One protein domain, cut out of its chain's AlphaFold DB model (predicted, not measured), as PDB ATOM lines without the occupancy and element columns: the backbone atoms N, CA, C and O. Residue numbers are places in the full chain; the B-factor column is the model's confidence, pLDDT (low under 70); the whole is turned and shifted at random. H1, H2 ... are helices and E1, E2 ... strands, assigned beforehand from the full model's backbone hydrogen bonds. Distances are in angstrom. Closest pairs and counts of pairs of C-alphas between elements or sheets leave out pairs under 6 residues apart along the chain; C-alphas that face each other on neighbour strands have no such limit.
ATOM      1  N   GLN A   4      10.415  50.244   2.039       48.47
ATOM      2  CA  GLN A   4       9.845  51.597   1.902       48.47
ATOM      3  C   GLN A   4       9.398  51.942   0.468       48.47
ATOM      4  O   GLN A   4       8.747  52.964   0.265       48.47
ATOM      5  N   ARG A   5       9.779  51.151  -0.546       54.91
ATOM      6  CA  ARG A   5       9.421  51.409  -1.954       54.91
ATOM      7  C   ARG A   5       8.254  50.557  -2.452       54.91
ATOM      8  O   ARG A   5       7.789  50.804  -3.561       54.91
ATOM      9  N   GLY A   6       7.789  49.599  -1.647       54.03
ATOM     10  CA  GLY A   6       6.777  48.629  -2.052       54.03
ATOM     11  C   GLY A   6       7.307  47.563  -3.000       54.03
ATOM     12  O   GLY A   6       8.153  47.819  -3.856       54.03
ATOM     13  N   PHE A   7       6.788  46.352  -2.851       63.66
ATOM     14  CA  PHE A   7       6.972  45.268  -3.801       63.66
ATOM     15  C   PHE A   7       5.827  45.285  -4.818       63.66
ATOM     16  O   PHE A   7       4.659  45.199  -4.434       63.66
ATOM     17  N   TRP A   8       6.174  45.389  -6.105       60.78
ATOM     18  CA  TRP A   8       5.231  45.258  -7.211       60.78
ATOM     19  C   TRP A   8       5.577  44.008  -8.037       60.78
ATOM     20  O   TRP A   8       6.731  43.888  -8.458       60.78
ATOM     21  N   PRO A   9       4.609  43.106  -8.279       56.84
ATOM     22  CA  PRO A   9       4.770  41.895  -9.084       56.84
ATOM     23  C   PRO A   9       5.501  42.095 -10.411       56.84
ATOM     24  O   PRO A   9       5.197  43.051 -11.133       56.84
ATOM     25  N   ARG A  10       6.399  41.166 -10.775       55.50
ATOM     26  CA  ARG A  10       7.010  41.127 -12.118       55.50
ATOM     27  C   ARG A  10       6.427  40.038 -13.023       55.50
ATOM     28  O   ARG A  10       6.541  40.186 -14.237       55.50
ATOM     29  N   ASP A  11       5.775  39.011 -12.471       51.84
ATOM     30  CA  ASP A  11       5.178  37.911 -13.250       51.84
ATOM     31  C   ASP A  11       3.756  37.524 -12.778       51.84
ATOM     32  O   ASP A  11       3.321  37.906 -11.695       51.84
ATOM     33  N   MET A  12       3.002  36.770 -13.585       47.59
ATOM     34  CA  MET A  12       1.603  36.364 -13.328       47.59
ATOM     35  C   MET A  12       1.416  35.445 -12.101       47.59
ATOM     36  O   MET A  12       0.287  35.295 -11.619       47.59
ATOM     37  N   ASP A  13       2.501  34.867 -11.577       54.47
ATOM     38  CA  ASP A  13       2.533  34.143 -10.296       54.47
ATOM     39  C   ASP A  13       2.760  35.070  -9.086       54.47
ATOM     40  O   ASP A  13       2.413  34.708  -7.955       54.47
ATOM     41  N   ASP A  14       3.221  36.306  -9.310       58.00
ATOM     42  CA  ASP A  14       3.367  37.331  -8.278       58.00
ATOM     43  C   ASP A  14       2.018  37.991  -8.026       58.00
ATOM     44  O   ASP A  14       1.613  39.058  -8.490       58.00
ATOM     45  N   ARG A  15       1.258  37.262  -7.241       77.88
ATOM     46  CA  ARG A  15      -0.113  37.565  -6.896       77.88
ATOM     47  C   ARG A  15      -0.244  38.644  -5.814       77.88
ATOM     48  O   ARG A  15      -1.359  38.985  -5.414       77.88
ATOM     49  N   TRP A  16       0.884  39.190  -5.366       83.75
ATOM     50  CA  TRP A  16       0.995  39.921  -4.116       83.75
ATOM     51  C   TRP A  16       1.735  41.241  -4.288       83.75
ATOM     52  O   TRP A  16       2.869  41.281  -4.749       83.75
ATOM     53  N   VAL A  17       1.090  42.324  -3.874       87.50
ATOM     54  CA  VAL A  17       1.741  43.603  -3.591       87.50
ATOM     55  C   VAL A  17       2.046  43.599  -2.100       87.50
ATOM     56  O   VAL A  17       1.159  43.295  -1.306       87.50
ATOM     57  N   ILE A  18       3.282  43.901  -1.712       87.12
ATOM     58  CA  ILE A  18       3.704  43.885  -0.304       87.12
ATOM     59  C   ILE A  18       4.286  45.254   0.041       87.12
ATOM     60  O   ILE A  18       5.174  45.746  -0.653       87.12
ATOM     61  N   TRP A  19       3.799  45.880   1.108       87.38
ATOM     62  CA  TRP A  19       4.239  47.208   1.538       87.38
ATOM     63  C   TRP A  19       4.481  47.224   3.042       87.38
ATOM     64  O   TRP A  19       3.688  46.665   3.794       87.38
ATOM     65  N   LEU A  20       5.544  47.898   3.478       87.12
ATOM     66  CA  LEU A  20       5.777  48.195   4.889       87.12
ATOM     67  C   LEU A  20       5.457  49.668   5.143       87.12
ATOM     68  O   LEU A  20       6.138  50.554   4.623       87.12
ATOM     69  N   GLU A  21       4.428  49.930   5.940       86.69
ATOM     70  CA  GLU A  21       4.099  51.271   6.418       86.69
ATOM     71  C   GLU A  21       4.403  51.356   7.914       86.69
ATOM     72  O   GLU A  21       3.742  50.713   8.728       86.69
ATOM     73  N   GLY A  22       5.431  52.130   8.276       88.12
ATOM     74  CA  GLY A  22       5.971  52.107   9.635       88.12
ATOM     75  C   GLY A  22       6.466  50.704   9.981       88.12
ATOM     76  O   GLY A  22       7.356  50.187   9.308       88.12
ATOM     77  N   ASP A  23       5.832  50.092  10.980       88.88
ATOM     78  CA  ASP A  23       6.119  48.727  11.431       88.88
ATOM     79  C   ASP A  23       5.090  47.705  10.914       88.88
ATOM     80  O   ASP A  23       5.199  46.515  11.199       88.88
ATOM     81  N   THR A  24       4.077  48.126  10.150       90.94
ATOM     82  CA  THR A  24       3.021  47.234   9.651       90.94
ATOM     83  C   THR A  24       3.309  46.794   8.221       90.94
ATOM     84  O   THR A  24       3.268  47.589   7.279       90.94
ATOM     85  N   LEU A  25       3.578  45.501   8.049       90.69
ATOM     86  CA  LEU A  25       3.624  44.844   6.753       90.69
ATOM     87  C   LEU A  25       2.203  44.537   6.301       90.69
ATOM     88  O   LEU A  25       1.433  43.915   7.027       90.69
ATOM     89  N   ARG A  26       1.872  44.931   5.081       92.69
ATOM     90  CA  ARG A  26       0.582  44.661   4.462       92.69
ATOM     91  C   ARG A  26       0.779  43.931   3.146       92.69
ATOM     92  O   ARG A  26       1.649  44.297   2.352       92.69
ATOM     93  N   CYS A  27      -0.041  42.912   2.918       91.31
ATOM     94  CA  CYS A  27      -0.006  42.089   1.717       91.31
ATOM     95  C   CYS A  27      -1.360  42.159   1.010       91.31
ATOM     96  O   CYS A  27      -2.379  41.681   1.520       91.31
ATOM     97  N   TRP A  28      -1.362  42.716  -0.197       91.00
ATOM     98  CA  TRP A  28      -2.543  42.817  -1.040       91.00
ATOM     99  C   TRP A  28      -2.489  41.821  -2.172       91.00
ATOM    100  O   TRP A  28      -1.466  41.654  -2.832       91.00
ATOM    101  N   ARG A  29      -3.644  41.248  -2.476       86.50
ATOM    102  CA  ARG A  29      -3.832  40.464  -3.686       86.50
ATOM    103  C   ARG A  29      -4.005  41.404  -4.878       86.50
ATOM    104  O   ARG A  29      -4.932  42.215  -4.901       86.50
ATOM    105  N   SER A  30      -3.134  41.303  -5.877       81.75
ATOM    106  CA  SER A  30      -3.012  42.320  -6.935       81.75
ATOM    107  C   SER A  30      -4.268  42.480  -7.807       81.75
ATOM    108  O   SER A  30      -4.618  43.603  -8.173       81.75
ATOM    109  N   TRP A  31      -5.000  41.397  -8.100       77.31
ATOM    110  CA  TRP A  31      -6.177  41.447  -8.985       77.31
ATOM    111  C   TRP A  31      -7.498  41.735  -8.275       77.31
ATOM    112  O   TRP A  31      -8.412  42.245  -8.915       77.31
ATOM    113  N   THR A  32      -7.618  41.439  -6.978       83.44
ATOM    114  CA  THR A  32      -8.807  41.829  -6.198       83.44
ATOM    115  C   THR A  32      -8.610  43.159  -5.477       83.44
ATOM    116  O   THR A  32      -9.580  43.743  -5.007       83.44
ATOM    117  N   ARG A  33      -7.366  43.661  -5.412       85.75
ATOM    118  CA  ARG A  33      -6.967  44.870  -4.670       85.75
ATOM    119  C   ARG A  33      -7.348  44.807  -3.188       85.75
ATOM    120  O   ARG A  33      -7.579  45.830  -2.550       85.75
ATOM    121  N   THR A  34      -7.395  43.598  -2.644       88.38
ATOM    122  CA  THR A  34      -7.819  43.324  -1.270       88.38
ATOM    123  C   THR A  34      -6.594  43.115  -0.391       88.38
ATOM    124  O   THR A  34      -5.722  42.327  -0.760       88.38
ATOM    125  N   CYS A  35      -6.530  43.789   0.759       92.12
ATOM    126  CA  CYS A  35      -5.526  43.508   1.785       92.12
ATOM    127  C   CYS A  35      -5.934  42.230   2.515       92.12
ATOM    128  O   CYS A  35      -7.002  42.204   3.121       92.12
ATOM    129  N   LEU A  36      -5.131  41.172   2.408       90.88
ATOM    130  CA  LEU A  36      -5.459  39.880   3.017       90.88
ATOM    131  C   LEU A  36      -4.693  39.630   4.305       90.88
ATOM    132  O   LEU A  36      -5.235  38.995   5.202       90.88
ATOM    133  N   TYR A  37      -3.464  40.138   4.391       92.31
ATOM    134  CA  TYR A  37      -2.604  39.944   5.548       92.31
ATOM    135  C   TYR A  37      -2.054  41.278   6.026       92.31
ATOM    136  O   TYR A  37      -1.528  42.055   5.225       92.31
ATOM    137  N   GLU A  38      -2.132  41.506   7.332       93.75
ATOM    138  CA  GLU A  38      -1.412  42.569   8.020       93.75
ATOM    139  C   GLU A  38      -0.614  41.965   9.172       93.75
ATOM    140  O   GLU A  38      -1.121  41.140   9.930       93.75
ATOM    141  N   ALA A  39       0.642  42.366   9.290       92.25
ATOM    142  CA  ALA A  39       1.576  41.833  10.263       92.25
ATOM    143  C   ALA A  39       2.402  42.958  10.878       92.25
ATOM    144  O   ALA A  39       2.898  43.826  10.157       92.25
ATOM    145  N   LEU A  40       2.592  42.940  12.196       91.56
ATOM    146  CA  LEU A  40       3.501  43.870  12.859       91.56
ATOM    147  C   LEU A  40       4.920  43.300  12.831       91.56
ATOM    148  O   LEU A  40       5.173  42.212  13.344       91.56
ATOM    149  N   LEU A  41       5.862  44.038  12.260       88.94
ATOM    150  CA  LEU A  41       7.269  43.668  12.239       88.94
ATOM    151  C   LEU A  41       8.013  44.389  13.360       88.94
ATOM    152  O   LEU A  41       7.994  45.610  13.449       88.94
ATOM    153  N   SER A  42       8.707  43.630  14.203       88.88
ATOM    154  CA  SER A  42       9.643  44.172  15.188       88.88
ATOM    155  C   SER A  42      11.074  43.876  14.733       88.88
ATOM    156  O   SER A  42      11.450  42.704  14.651       88.88
ATOM    157  N   PRO A  43      11.887  44.893  14.405       84.69
ATOM    158  CA  PRO A  43      13.251  44.674  13.944       84.69
ATOM    159  C   PRO A  43      14.115  44.040  15.041       84.69
ATOM    160  O   PRO A  43      13.987  44.359  16.224       84.69
ATOM    161  N   LEU A  44      15.024  43.159  14.630       86.12
ATOM    162  CA  LEU A  44      16.006  42.515  15.495       86.12
ATOM    163  C   LEU A  44      17.403  43.138  15.310       86.12
ATOM    164  O   LEU A  44      17.714  43.664  14.237       86.12
ATOM    165  N   PRO A  45      18.284  43.066  16.330       83.94
ATOM    166  CA  PRO A  45      19.632  43.642  16.260       83.94
ATOM    167  C   PRO A  45      20.534  43.052  15.167       83.94
ATOM    168  O   PRO A  45      21.511  43.683  14.775       83.94
ATOM    169  N   ASP A  46      20.231  41.847  14.689       85.69
ATOM    170  CA  ASP A  46      20.973  41.134  13.644       85.69
ATOM    171  C   ASP A  46      20.555  41.531  12.214       85.69
ATOM    172  O   ASP A  46      21.066  40.979  11.239       85.69
ATOM    173  N   GLY A  47      19.641  42.496  12.078       76.94
ATOM    174  CA  GLY A  47      19.091  42.926  10.794       76.94
ATOM    175  C   GLY A  47      17.909  42.086  10.308       76.94
ATOM    176  O   GLY A  47      17.395  42.352   9.220       76.94
ATOM    177  N   GLY A  48      17.460  41.102  11.093       82.00
ATOM    178  CA  GLY A  48      16.187  40.418  10.901       82.00
ATOM    179  C   GLY A  48      14.998  41.214  11.446       82.00
ATOM    180  O   GLY A  48      15.126  42.345  11.917       82.00
ATOM    181  N   ALA A  49      13.817  40.604  11.407       83.69
ATOM    182  CA  ALA A  49      12.628  41.097  12.092       83.69
ATOM    183  C   ALA A  49      11.793  39.911  12.580       83.69
ATOM    184  O   ALA A  49      11.722  38.883  11.904       83.69
ATOM    185  N   THR A  50      11.145  40.051  13.732       86.75
ATOM    186  CA  THR A  50      10.073  39.146  14.144       86.75
ATOM    187  C   THR A  50       8.746  39.663  13.616       86.75
ATOM    188  O   THR A  50       8.490  40.864  13.600       86.75
ATOM    189  N   CYS A  51       7.897  38.743  13.178       84.25
ATOM    190  CA  CYS A  51       6.524  39.033  12.806       84.25
ATOM    191  C   CYS A  51       5.627  38.708  14.004       84.25
ATOM    192  O   CYS A  51       5.510  37.548  14.398       84.25
ATOM    193  N   ALA A  52       5.024  39.728  14.603       77.62
ATOM    194  CA  ALA A  52       4.029  39.593  15.652       77.62
ATOM    195  C   ALA A  52       2.643  39.877  15.069       77.62
ATOM    196  O   ALA A  52       2.473  40.837  14.327       77.62
ATOM    197  N   VAL A  53       1.657  39.068  15.469       69.31
ATOM    198  CA  VAL A  53       0.228  39.269  15.178       69.31
ATOM    199  C   VAL A  53      -0.076  39.333  13.675       69.31
ATOM    200  O   VAL A  53       0.038  40.376  13.038       69.31
ATOM    201  N   LEU A  54      -0.513  38.201  13.119       79.88
ATOM    202  CA  LEU A  54      -1.062  38.140  11.769       79.88
ATOM    203  C   LEU A  54      -2.566  38.416  11.825       79.88
ATOM    204  O   LEU A  54      -3.340  37.593  12.312       79.88
ATOM    205  N   HIS A  55      -2.985  39.564  11.309       87.50
ATOM    206  CA  HIS A  55      -4.378  39.799  10.970       87.50
ATOM    207  C   HIS A  55      -4.634  39.248   9.573       87.50
ATOM    208  O   HIS A  55      -3.994  39.659   8.603       87.50
ATOM    209  N   VAL A  56      -5.573  38.312   9.483       90.06
ATOM    210  CA  VAL A  56      -6.072  37.777   8.217       90.06
ATOM    211  C   VAL A  56      -7.445  38.381   7.970       90.06
ATOM    212  O   VAL A  56      -8.262  38.426   8.891       90.06
ATOM    213  N   LEU A  57      -7.708  38.837   6.745       91.25
ATOM    214  CA  LEU A  57      -9.031  39.334   6.382       91.25
ATOM    215  C   LEU A  57     -10.095  38.261   6.656       91.25
ATOM    216  O   LEU A  57     -10.025  37.154   6.125       91.25
ATOM    217  N   ASP A  58     -11.094  38.620   7.456       88.06
ATOM    218  CA  ASP A  58     -12.187  37.738   7.870       88.06
ATOM    219  C   ASP A  58     -13.508  38.157   7.213       88.06
ATOM    220  O   ASP A  58     -14.515  38.403   7.870       88.06
ATOM    221  N   ASP A  59     -13.473  38.312   5.890       88.56
ATOM    222  CA  ASP A  59     -14.626  38.709   5.088       88.56
ATOM    223  C   ASP A  59     -14.813  37.724   3.927       88.56
ATOM    224  O   ASP A  59     -14.061  37.790   2.950       88.56
ATOM    225  N   PRO A  60     -15.806  36.819   3.989       85.19
ATOM    226  CA  PRO A  60     -16.007  35.787   2.979       85.19
ATOM    227  C   PRO A  60     -16.463  36.327   1.618       85.19
ATOM    228  O   PRO A  60     -16.360  35.592   0.640       85.19
ATOM    229  N   GLU A  61     -16.944  37.571   1.515       86.44
ATOM    230  CA  GLU A  61     -17.257  38.183   0.216       86.44
ATOM    231  C   GLU A  61     -15.979  38.552  -0.549       86.44
ATOM    232  O   GLU A  61     -15.935  38.501  -1.780       86.44
ATOM    233  N   HIS A  62     -14.915  38.881   0.186       82.69
ATOM    234  CA  HIS A  62     -13.650  39.361  -0.365       82.69
ATOM    235  C   HIS A  62     -12.527  38.315  -0.288       82.69
ATOM    236  O   HIS A  62     -11.605  38.328  -1.111       82.69
ATOM    237  N   TYR A  63     -12.599  37.389   0.670       87.62
ATOM    238  CA  TYR A  63     -11.627  36.329   0.891       87.62
ATOM    239  C   TYR A  63     -12.213  35.132   1.649       87.62
ATOM    240  O   TYR A  63     -12.544  35.194   2.831       87.62
ATOM    241  N   HIS A  64     -12.238  33.976   0.987       86.81
ATOM    242  CA  HIS A  64     -12.509  32.706   1.653       86.81
ATOM    243  C   HIS A  64     -11.255  32.222   2.393       86.81
ATOM    244  O   HIS A  64     -10.480  31.421   1.856       86.81
ATOM    245  N   ARG A  65     -11.045  32.728   3.616       86.88
ATOM    246  CA  ARG A  65      -9.983  32.239   4.503       86.88
ATOM    247  C   ARG A  65     -10.162  30.752   4.797       86.88
ATOM    248  O   ARG A  65     -11.280  30.234   4.856       86.88
ATOM    249  N   SER A  66      -9.052  30.067   5.021       87.56
ATOM    250  CA  SER A  66      -9.071  28.748   5.631       87.56
ATOM    251  C   SER A  66      -9.614  28.850   7.063       87.56
ATOM    252  O   SER A  66      -9.243  29.776   7.791       87.56
ATOM    253  N   PRO A  67     -10.464  27.903   7.499       86.12
ATOM    254  CA  PRO A  67     -10.857  27.786   8.901       86.12
ATOM    255  C   PRO A  67      -9.734  27.211   9.783       86.12
ATOM    256  O   PRO A  67      -9.868  27.204  11.001       86.12
ATOM    257  N   GLN A  68      -8.665  26.689   9.174       89.06
ATOM    258  CA  GLN A  68      -7.464  26.198   9.850       89.06
ATOM    259  C   GLN A  68      -6.379  27.267   9.775       89.06
ATOM    260  O   GLN A  68      -5.977  27.644   8.666       89.06
ATOM    261  N   ASP A  69      -5.913  27.725  10.933       87.38
ATOM    262  CA  ASP A  69      -4.923  28.798  11.037       87.38
ATOM    263  C   ASP A  69      -3.569  28.380  10.447       87.38
ATOM    264  O   ASP A  69      -2.899  29.202   9.826       87.38
ATOM    265  N   GLU A  70      -3.193  27.099  10.534       89.69
ATOM    266  CA  GLU A  70      -1.942  26.576   9.968       89.69
ATOM    267  C   GLU A  70      -1.859  26.801   8.454       89.69
ATOM    268  O   GLU A  70      -0.812  27.168   7.932       89.69
ATOM    269  N   ILE A  71      -2.983  26.665   7.746       88.44
ATOM    270  CA  ILE A  71      -3.035  26.898   6.297       88.44
ATOM    271  C   ILE A  71      -2.858  28.387   5.969       88.44
ATOM    272  O   ILE A  71      -2.277  28.722   4.936       88.44
ATOM    273  N   GLU A  72      -3.375  29.292   6.802       89.44
ATOM    274  CA  GLU A  72      -3.164  30.730   6.599       89.44
ATOM    275  C   GLU A  72      -1.723  31.134   6.908       89.44
ATOM    276  O   GLU A  72      -1.156  31.944   6.174       89.44
ATOM    277  N   LEU A  73      -1.110  30.527   7.927       88.56
ATOM    278  CA  LEU A  73       0.306  30.712   8.234       88.56
ATOM    279  C   LEU A  73       1.194  30.221   7.086       88.56
ATOM    280  O   LEU A  73       2.025  30.987   6.611       88.56
ATOM    281  N   ASP A  74       0.953  29.019   6.555       90.06
ATOM    282  CA  ASP A  74       1.701  28.481   5.410       90.06
ATOM    283  C   ASP A  74       1.586  29.384   4.169       90.06
ATOM    284  O   ASP A  74       2.561  29.610   3.442       90.06
ATOM    285  N   ARG A  75       0.392  29.937   3.906       88.94
ATOM    286  CA  ARG A  75       0.202  30.903   2.812       88.94
ATOM    287  C   ARG A  75       0.977  32.185   3.064       88.94
ATOM    288  O   ARG A  75       1.627  32.675   2.141       88.94
TER     289      ARG A  75
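This is residues 4 to 75 of the 90 residues of an uncharacterized protein of Arenimonas terrae (UniProt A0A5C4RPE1). A single strongly twisted wall of four strands, E1 to E4, winds back and forth, with the short helix H1 only grazing it near the last residue of E4. The long axis runs from the turn between E3 and E4 to the loop around Glu 61. The printed part has 72 residues, with four named strands followed by one named helix, and its class is mostly strand. The sheet order is E1, E2, E3, E4, antiparallel throughout. The whole is only just compact, close to loose, with a radius of gyration of the C-alphas of 13.1 A and spans of 40 by 29 by 19 A.

After residues 4 to 15, which hold no named element, E1 covers residues 16 to 21, beginning at C-alpha 16 (0.995, 39.921, -4.116). E2 is residues 24 to 29, 16.5 A long. E3, residues 34 to 43, is the longest strand at 26.0 A. E4, residues 49 to 56, measures 19.4 A and bends by 58 degrees at residue 53. H1, residues 69 to 75, ends at C-alpha 75 (0.202, 30.903, 2.812).

The strands form a meander, each the antiparallel neighbour of the one before, and each successive pair is a hairpin. Between E1 and E2, N 19 and O 26 are 2.9 A apart, within hydrogen-bond range. So are N 25 and O 39 of E2 and E3, at 2.8 A, and N 42 and O 50 of E3 and E4, at 2.8 A. The edge strands E1 and E4 are apart. H1 only grazes the sheet; the closest C-alphas of E4 and H1 are those of Val 56 and Glu 72, 7.8 A apart. In H1 every O i to N i+4 pair is within hydrogen-bond range.

The C-alphas farthest apart, those of Asp 46 and Glu 61, are 40.6 A apart. The printed part has no cut. The three links between strands are tight; that from E4 to H1, 12 residues, is long. Mean pLDDT of the printed part is 81.9, and residues 4 to 14 and residue 53 are under 70.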